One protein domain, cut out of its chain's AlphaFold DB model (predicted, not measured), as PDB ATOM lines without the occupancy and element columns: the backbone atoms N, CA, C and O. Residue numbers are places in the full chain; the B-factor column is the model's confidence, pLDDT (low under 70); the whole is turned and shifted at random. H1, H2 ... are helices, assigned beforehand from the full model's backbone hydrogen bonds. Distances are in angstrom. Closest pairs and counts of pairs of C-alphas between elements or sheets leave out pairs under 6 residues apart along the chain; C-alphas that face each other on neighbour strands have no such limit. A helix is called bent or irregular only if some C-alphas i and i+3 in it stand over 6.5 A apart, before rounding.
ATOM      1  N   TYR A   6     -24.784 -27.348 -47.815       94.94
ATOM      2  CA  TYR A   6     -24.270 -26.954 -46.503       94.94
ATOM      3  C   TYR A   6     -22.855 -27.474 -46.267       94.94
ATOM      4  O   TYR A   6     -22.004 -26.731 -45.779       94.94
ATOM      5  N   LEU A   7     -22.558 -28.707 -46.685       94.75
ATOM      6  CA  LEU A   7     -21.199 -29.252 -46.639       94.75
ATOM      7  C   LEU A   7     -20.258 -28.537 -47.615       94.75
ATOM      8  O   LEU A   7     -19.095 -28.313 -47.281       94.75
ATOM      9  N   ALA A   8     -20.754 -28.118 -48.784       95.06
ATOM     10  CA  ALA A   8     -19.979 -27.307 -49.721       95.06
ATOM     11  C   ALA A   8     -19.615 -25.931 -49.129       95.06
ATOM     12  O   ALA A   8     -18.454 -25.524 -49.180       95.06
ATOM     13  N   LEU A   9     -20.572 -25.243 -48.496       94.56
ATOM     14  CA  LEU A   9     -20.324 -23.975 -47.801       94.56
ATOM     15  C   LEU A   9     -19.398 -24.148 -46.587       94.56
ATOM     16  O   LEU A   9     -18.540 -23.303 -46.338       94.56
ATOM     17  N   ALA A  10     -19.525 -25.254 -45.852       94.88
ATOM     18  CA  ALA A  10     -18.610 -25.604 -44.768       94.88
ATOM     19  C   ALA A  10     -17.174 -25.775 -45.279       94.88
ATOM     20  O   ALA A  10     -16.236 -25.238 -44.696       94.88
ATOM     21  N   ALA A  11     -17.002 -26.496 -46.388       94.81
ATOM     22  CA  ALA A  11     -15.704 -26.742 -47.006       94.81
ATOM     23  C   ALA A  11     -15.070 -25.467 -47.568       94.81
ATOM     24  O   ALA A  11     -13.847 -25.354 -47.562       94.81
ATOM     25  N   TYR A  12     -15.880 -24.501 -48.005       93.44
ATOM     26  CA  TYR A  12     -15.391 -23.196 -48.441       93.44
ATOM     27  C   TYR A  12     -14.694 -22.429 -47.306       93.44
ATOM     28  O   TYR A  12     -13.608 -21.897 -47.510       93.44
ATOM     29  N   ASN A  13     -15.274 -22.411 -46.100       94.12
ATOM     30  CA  ASN A  13     -14.652 -21.755 -44.942       94.12
ATOM     31  C   ASN A  13     -13.573 -22.626 -44.276       94.12
ATOM     32  O   ASN A  13     -12.473 -22.160 -44.006       94.12
ATOM     33  N   GLY A  14     -13.893 -23.887 -43.986       92.00
ATOM     34  CA  GLY A  14     -13.054 -24.778 -43.187       92.00
ATOM     35  C   GLY A  14     -12.050 -25.608 -43.985       92.00
ATOM     36  O   GLY A  14     -11.245 -26.311 -43.379       92.00
ATOM     37  N   GLY A  15     -12.093 -25.563 -45.317       94.81
ATOM     38  CA  GLY A  15     -11.275 -26.372 -46.218       94.81
ATOM     39  C   GLY A  15     -11.884 -27.746 -46.531       94.81
ATOM     40  O   GLY A  15     -12.337 -28.476 -45.645       94.81
ATOM     41  N   GLU A  16     -11.826 -28.138 -47.807       95.06
ATOM     42  CA  GLU A  16     -12.396 -29.394 -48.314       95.06
ATOM     43  C   GLU A  16     -11.883 -30.628 -47.559       95.06
ATOM     44  O   GLU A  16     -12.675 -31.440 -47.076       95.06
ATOM     45  N   GLY A  17     -10.565 -30.746 -47.378       95.56
ATOM     46  CA  GLY A  17      -9.959 -31.890 -46.691       95.56
ATOM     47  C   GLY A  17     -10.359 -32.009 -45.214       95.56
ATOM     48  O   GLY A  17     -10.395 -33.109 -44.666       95.56
ATOM     49  N   ASN A  18     -10.697 -30.901 -44.545       94.25
ATOM     50  CA  ASN A  18     -11.175 -30.936 -43.160       94.25
ATOM     51  C   ASN A  18     -12.592 -31.502 -43.079       94.25
ATOM     52  O   ASN A  18     -12.860 -32.357 -42.232       94.25
ATOM     53  N   VAL A  19     -13.465 -31.078 -43.992       95.44
ATOM     54  CA  VAL A  19     -14.840 -31.584 -44.086       95.44
ATOM     55  C   VAL A  19     -14.850 -33.049 -44.525       95.44
ATOM     56  O   VAL A  19     -15.515 -33.857 -43.883       95.44
ATOM     57  N   GLN A  20     -14.040 -33.440 -45.516       95.50
ATOM     58  CA  GLN A  20     -13.901 -34.847 -45.920       95.50
ATOM     59  C   GLN A  20     -13.432 -35.738 -44.761       95.50
ATOM     60  O   GLN A  20     -14.005 -36.802 -44.534       95.50
ATOM     61  N   ARG A  21     -12.442 -35.294 -43.973       95.69
ATOM     62  CA  ARG A  21     -11.994 -36.033 -42.779       95.69
ATOM     63  C   ARG A  21     -13.078 -36.129 -41.708       95.69
ATOM     64  O   ARG A  21     -13.166 -37.153 -41.033       95.69
ATOM     65  N   ALA A  22     -13.889 -35.087 -41.526       95.31
ATOM     66  CA  ALA A  22     -15.019 -35.126 -40.602       95.31
ATOM     67  C   ALA A  22     -16.093 -36.126 -41.063       95.31
ATOM     68  O   ALA A  22     -16.557 -36.922 -40.248       95.31
ATOM     69  N   ILE A  23     -16.414 -36.141 -42.361       95.62
ATOM     70  CA  ILE A  23     -17.341 -37.103 -42.972       95.62
ATOM     71  C   ILE A  23     -16.822 -38.529 -42.799       95.62
ATOM     72  O   ILE A  23     -17.530 -39.361 -42.243       95.62
ATOM     73  N   ALA A  24     -15.576 -38.800 -43.196       95.75
ATOM     74  CA  ALA A  24     -14.976 -40.130 -43.093       95.75
ATOM     75  C   ALA A  24     -14.962 -40.645 -41.643       95.75
ATOM     76  O   ALA A  24     -15.217 -41.822 -41.399       95.75
ATOM     77  N   ARG A  25     -14.723 -39.755 -40.665       96.62
ATOM     78  CA  ARG A  25     -14.785 -40.096 -39.237       96.62
ATOM     79  C   ARG A  25     -16.189 -40.526 -38.807       96.62
ATOM     80  O   ARG A  25     -16.309 -41.530 -38.113       96.62
ATOM     81  N   ASN A  26     -17.231 -39.791 -39.203       96.81
ATOM     82  CA  ASN A  26     -18.611 -40.160 -38.874       96.81
ATOM     83  C   ASN A  26     -19.043 -41.438 -39.612       96.81
ATOM     84  O   ASN A  26     -19.637 -42.309 -38.986       96.81
ATOM     85  N   GLN A  27     -18.666 -41.607 -40.885       95.56
ATOM     86  CA  GLN A  27     -18.934 -42.829 -41.660       95.56
ATOM     87  C   GLN A  27     -18.330 -44.071 -41.003       95.56
ATOM     88  O   GLN A  27     -19.021 -45.070 -40.835       95.56
ATOM     89  N   ALA A  28     -17.064 -43.996 -40.578       96.94
ATOM     90  CA  ALA A  28     -16.391 -45.096 -39.884       96.94
ATOM     91  C   ALA A  28     -17.053 -45.451 -38.541       96.94
ATOM     92  O   ALA A  28     -16.972 -46.592 -38.098       96.94
ATOM     93  N   ALA A  29     -17.720 -44.484 -37.904       96.25
ATOM     94  CA  ALA A  29     -18.466 -44.672 -36.664       96.25
ATOM     95  C   ALA A  29     -19.951 -45.035 -36.879       96.25
ATOM     96  O   ALA A  29     -20.685 -45.153 -35.901       96.25
ATOM     97  N   GLY A  30     -20.417 -45.173 -38.129       96.12
ATOM     98  CA  GLY A  30     -21.835 -45.405 -38.441       96.12
ATOM     99  C   GLY A  30     -22.759 -44.235 -38.072       96.12
ATOM    100  O   GLY A  30     -23.957 -44.433 -37.890       96.12
ATOM    101  N   LEU A  31     -22.210 -43.026 -37.928       96.81
ATOM    102  CA  LEU A  31     -22.941 -41.809 -37.569       96.81
ATOM    103  C   LEU A  31     -23.397 -41.033 -38.819       96.81
ATOM    104  O   LEU A  31     -22.771 -41.152 -39.877       96.81
ATOM    105  N   PRO A  32     -24.432 -40.176 -38.705       96.00
ATOM    106  CA  PRO A  32     -24.867 -39.325 -39.808       96.00
ATOM    107  C   PRO A  32     -23.762 -38.378 -40.294       96.00
ATOM    108  O   PRO A  32     -22.919 -37.915 -39.520       96.00
ATOM    109  N   THR A  33     -23.769 -38.079 -41.590       94.75
ATOM    110  CA  THR A  33     -22.728 -37.281 -42.263       94.75
ATOM    111  C   THR A  33     -23.218 -35.919 -42.744       94.75
ATOM    112  O   THR A  33     -22.515 -35.260 -43.509       94.75
ATOM    113  N   ASP A  34     -24.420 -35.508 -42.343       93.69
ATOM    114  CA  ASP A  34     -24.967 -34.187 -42.647       93.69
ATOM    115  C   ASP A  34     -24.223 -33.085 -41.877       93.69
ATOM    116  O   ASP A  34     -23.581 -33.330 -40.852       93.69
ATOM    117  N   TYR A  35     -24.333 -31.847 -42.362       93.88
ATOM    118  CA  TYR A  35     -23.639 -30.689 -41.794       93.88
ATOM    119  C   TYR A  35     -23.794 -30.538 -40.270       93.88
ATOM    120  O   TYR A  35     -22.823 -30.178 -39.598       93.88
ATOM    121  N   GLN A  36     -24.982 -30.807 -39.716       93.44
ATOM    122  CA  GLN A  36     -25.256 -30.602 -38.289       93.44
ATOM    123  C   GLN A  36     -24.600 -31.686 -37.429       93.44
ATOM    124  O   GLN A  36     -24.134 -31.407 -36.322       93.44
ATOM    125  N   SER A  37     -24.508 -32.900 -37.968       94.50
ATOM    126  CA  SER A  37     -23.931 -34.065 -37.294       94.50
ATOM    127  C   SER A  37     -22.398 -34.095 -37.313       94.50
ATOM    128  O   SER A  37     -21.775 -34.806 -36.517       94.50
ATOM    129  N   LEU A  38     -21.749 -33.334 -38.200       94.69
ATOM    130  CA  LEU A  38     -20.289 -33.319 -38.293       94.69
ATOM    131  C   LEU A  38     -19.633 -32.526 -37.150       94.69
ATOM    132  O   LEU A  38     -19.934 -31.362 -36.855       94.69
ATOM    133  N   ARG A  39     -18.613 -33.136 -36.539       94.31
ATOM    134  CA  ARG A  39     -17.732 -32.435 -35.598       94.31
ATOM    135  C   ARG A  39     -16.718 -31.582 -36.360       94.31
ATOM    136  O   ARG A  39     -15.735 -32.099 -36.889       94.31
ATOM    137  N   MET A  40     -16.946 -30.273 -36.356       93.94
ATOM    138  CA  MET A  40     -16.118 -29.254 -37.009       93.94
ATOM    139  C   MET A  40     -15.765 -28.131 -36.019       93.94
ATOM    140  O   MET A  40     -16.446 -27.998 -34.995       93.94
ATOM    141  N   PRO A  41     -14.723 -27.321 -36.291       94.44
ATOM    142  CA  PRO A  41     -14.462 -26.099 -35.534       94.44
ATOM    143  C   PRO A  41     -15.690 -25.182 -35.499       94.44
ATOM    144  O   PRO A  41     -16.464 -25.134 -36.457       94.44
ATOM    145  N   ASN A  42     -15.856 -24.425 -34.409       94.19
ATOM    146  CA  ASN A  42     -17.004 -23.525 -34.239       94.19
ATOM    147  C   ASN A  42     -17.109 -22.489 -35.361       94.19
ATOM    148  O   ASN A  42     -18.215 -22.113 -35.730       94.19
ATOM    149  N   GLU A  43     -15.985 -22.048 -35.923       92.75
ATOM    150  CA  GLU A  43     -15.974 -21.147 -37.075       92.75
ATOM    151  C   GLU A  43     -16.747 -21.745 -38.263       92.75
ATOM    152  O   GLU A  43     -17.753 -21.184 -38.694       92.75
ATOM    153  N   THR A  44     -16.362 -22.947 -38.697       95.06
ATOM    154  CA  THR A  44     -16.983 -23.664 -39.820       95.06
ATOM    155  C   THR A  44     -18.412 -24.115 -39.520       95.06
ATOM    156  O   THR A  44     -19.279 -24.050 -40.395       95.06
ATOM    157  N   ARG A  45     -18.696 -24.528 -38.278       94.38
ATOM    158  CA  ARG A  45     -20.054 -24.897 -37.835       94.38
ATOM    159  C   ARG A  45     -21.007 -23.700 -37.774       94.38
ATOM    160  O   ARG A  45     -22.209 -23.868 -37.939       94.38
ATOM    161  N   ASN A  46     -20.491 -22.499 -37.537       95.62
ATOM    162  CA  ASN A  46     -21.311 -21.290 -37.498       95.62
ATOM    163  C   ASN A  46     -21.375 -20.577 -38.852       95.62
ATOM    164  O   ASN A  46     -22.182 -19.664 -39.006       95.62
ATOM    165  N   TYR A  47     -20.566 -20.977 -39.836       95.31
ATOM    166  CA  TYR A  47     -20.513 -20.323 -41.142       95.31
ATOM    167  C   TYR A  47     -21.859 -20.371 -41.882       95.31
ATOM    168  O   TYR A  47     -22.404 -19.328 -42.243       95.31
ATOM    169  N   VAL A  48     -22.451 -21.560 -42.035       95.12
ATOM    170  CA  VAL A  48     -23.751 -21.720 -42.708       95.12
ATOM    171  C   VAL A  48     -24.891 -21.071 -41.908       95.12
ATOM    172  O   VAL A  48     -25.639 -20.293 -42.504       95.12
ATOM    173  N   PRO A  49     -25.019 -21.279 -40.578       95.94
ATOM    174  CA  PRO A  49     -26.026 -20.579 -39.779       95.94
ATOM    175  C   PRO A  49     -25.944 -19.054 -39.868       95.94
ATOM    176  O   PRO A  49     -26.982 -18.401 -39.944       95.94
ATOM    177  N   LYS A  50     -24.739 -18.468 -39.911       95.88
ATOM    178  CA  LYS A  50     -24.567 -17.016 -40.084       95.88
ATOM    179  C   LYS A  50     -25.092 -16.538 -41.436       95.88
ATOM    180  O   LYS A  50     -25.817 -15.550 -41.478       95.88
ATOM    181  N   LEU A  51     -24.786 -17.248 -42.524       96.25
ATOM    182  CA  LEU A  51     -25.322 -16.920 -43.851       96.25
ATOM    183  C   LEU A  51     -26.851 -17.032 -43.886       96.25
ATOM    184  O   LEU A  51     -27.525 -16.157 -44.427       96.25
ATOM    185  N   GLN A  52     -27.406 -18.070 -43.259       95.62
ATOM    186  CA  GLN A  52     -28.852 -18.242 -43.152       95.62
ATOM    187  C   GLN A  52     -29.499 -17.130 -42.313       95.62
ATOM    188  O   GLN A  52     -30.568 -16.644 -42.675       95.62
ATOM    189  N   ALA A  53     -28.847 -16.683 -41.236       96.00
ATOM    190  CA  ALA A  53     -29.305 -15.550 -40.438       96.00
ATOM    191  C   ALA A  53     -29.318 -14.253 -41.258       96.00
ATOM    192  O   ALA A  53     -30.329 -13.560 -41.266       96.00
ATOM    193  N   VAL A  54     -28.249 -13.966 -42.012       96.00
ATOM    194  CA  VAL A  54     -28.196 -12.801 -42.915       96.00
ATOM    195  C   VAL A  54     -29.308 -12.870 -43.962       96.00
ATOM    196  O   VAL A  54     -30.032 -11.894 -44.140       96.00
ATOM    197  N   LYS A  55     -29.513 -14.032 -44.599       95.38
ATOM    198  CA  LYS A  55     -30.631 -14.251 -45.530       95.38
ATOM    199  C   LYS A  55     -31.981 -13.949 -44.875       95.38
ATOM    200  O   LYS A  55     -32.801 -13.263 -45.476       95.38
ATOM    201  N   ASN A  56     -32.220 -14.462 -43.668       95.75
ATOM    202  CA  ASN A  56     -33.487 -14.264 -42.964       95.75
ATOM    203  C   ASN A  56     -33.710 -12.789 -42.602       95.75
ATOM    204  O   ASN A  56     -34.816 -12.286 -42.788       95.75
ATOM    205  N   ILE A  57     -32.656 -12.100 -42.150       95.38
ATOM    206  CA  ILE A  57     -32.675 -10.666 -41.844       95.38
ATOM    207  C   ILE A  57     -32.996  -9.848 -43.095       95.38
ATOM    208  O   ILE A  57     -33.887  -9.010 -43.052       95.38
ATOM    209  N   ILE A  58     -32.314 -10.106 -44.214       94.62
ATOM    210  CA  ILE A  58     -32.541  -9.376 -45.471       94.62
ATOM    211  C   ILE A  58     -33.940  -9.651 -46.029       94.62
ATOM    212  O   ILE A  58     -34.572  -8.745 -46.561       94.62
ATOM    213  N   ALA A  59     -34.440 -10.882 -45.899       94.56
ATOM    214  CA  ALA A  59     -35.766 -11.248 -46.386       94.56
ATOM    215  C   ALA A  59     -36.907 -10.620 -45.567       94.56
ATOM    216  O   ALA A  59     -37.976 -10.383 -46.118       94.56
ATOM    217  N   ASN A  60     -36.701 -10.375 -44.266       95.56
ATOM    218  CA  ASN A  60     -37.729  -9.847 -43.361       95.56
ATOM    219  C   ASN A  60     -37.154  -8.825 -42.359       95.56
ATOM    220  O   ASN A  60     -37.243  -9.042 -41.147       95.56
ATOM    221  N   PRO A  61     -36.567  -7.701 -42.806       95.69
ATOM    222  CA  PRO A  61     -35.816  -6.804 -41.926       95.69
ATOM    223  C   PRO A  61     -36.693  -6.180 -40.834       95.69
ATOM    224  O   PRO A  61     -36.241  -6.006 -39.701       95.69
ATOM    225  N   GLN A  62     -37.980  -5.957 -41.118       95.56
ATOM    226  CA  GLN A  62     -38.941  -5.400 -40.164       95.56
ATOM    227  C   GLN A  62     -39.182  -6.326 -38.963       95.56
ATOM    228  O   GLN A  62     -39.357  -5.833 -37.852       95.56
ATOM    229  N   GLN A  63     -39.131  -7.655 -39.144       96.69
ATOM    230  CA  GLN A  63     -39.256  -8.614 -38.031       96.69
ATOM    231  C   GLN A  63     -38.104  -8.492 -37.025       96.69
ATOM    232  O   GLN A  63     -38.251  -8.874 -35.867       96.69
ATOM    233  N   TYR A  64     -36.971  -7.940 -37.462       95.38
ATOM    234  CA  TYR A  64     -35.776  -7.725 -36.652       95.38
ATOM    235  C   TYR A  64     -35.575  -6.248 -36.272       95.38
ATOM    236  O   TYR A  64     -34.514  -5.894 -35.765       95.38
ATOM    237  N   GLY A  65     -36.569  -5.382 -36.513       95.75
ATOM    238  CA  GLY A  65     -36.484  -3.950 -36.208       95.75
ATOM    239  C   GLY A  65     -35.495  -3.179 -37.089       95.75
ATOM    240  O   GLY A  65     -34.990  -2.139 -36.673       95.75
TER     241      GLY A  65
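Overview. This is residues 6 to 65 of the 338 residues of the protein "Membrane-bound lytic murein transglycosylase D" of Burkholderia lata (strain ATCC 17760 / DSM 23089 / LMG 22485 / NCIMB 9086 / R18194 / 383) (UniProt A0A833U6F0). A short helix, H1, sits at the junction of an elongated, thin structure, where the first turn of H2 meets it at one place and the beginning of the long helix H3 meets it at another; H2 and H3 run away from it toward opposite ends. Between them a long link without a named element, residues 29 to 41, folds back from the far end of H2 to the start of H3, and at the far end of H3 residues 58 to 63 stick out, with the tiny H4 at the tip. The printed part has 60 residues, with four named helices in the order H1, H2, H3, H4 and no named strand; the class is all helix. The whole is loose, with a radius of gyration of the C-alphas of 13.9 A, and spans 46 by 21 by 16 A.

Arrangement. H1, residues 6 to 14, touches H2, residues 16 to 28, and H2 does so with residues 16 to 19 alone. Their closest C-alphas are those of Ala 11 and Val 19, 5.7 A apart. They run opposite ways at a steep tilt of 54 degrees. H1 also touches H3, residues 42 to 59, which does so with residues 43 to 48 alone. The closest C-alphas here are those of Gly 14 and Thr 44, 5.3 A apart, and the two helices run opposite ways at a steep tilt of 60 degrees. H2 and H3 are apart. H4, residues 61 to 64, is close to H3 but not clearly touching it, the closest C-alphas being those of Ile 57 and Tyr 64, 6.7 A apart. H4 is apart from H1 and from H2. In H1 and H2 every O i to N i+4 pair is within hydrogen-bond range, in H3 12 of 14 are, and H4 is too short for such a pair.

Along the chain. H1 begins at C-alpha 6, (-24.270, -26.954, -46.503), and is 11.9 A long from first to last C-alpha. H2 is 18.3 A long and ends at C-alpha 28, (-16.391, -45.096, -39.884). H3, the longest helix with 18 residues, measures 25.5 A and has a kink of 30 degrees near residue 49. It is irregular, but only just: C-alphas 45 and 48 are 6.9 A apart. H4 measures 5.4 A and ends at C-alpha 64, (-35.776, -7.725, -36.652).

Size, cuts and confidence. The two C-alphas farthest apart are those of Ala 28 and Gly 65, 45.9 A. The printed part has no cut. The links from H1 to H2 and from H3 to H4 are tight, with 1 residue each, and the link from H2 to H3 is long, with 13. The mean pLDDT of the printed part is 95.1, and no printed residue is under 70.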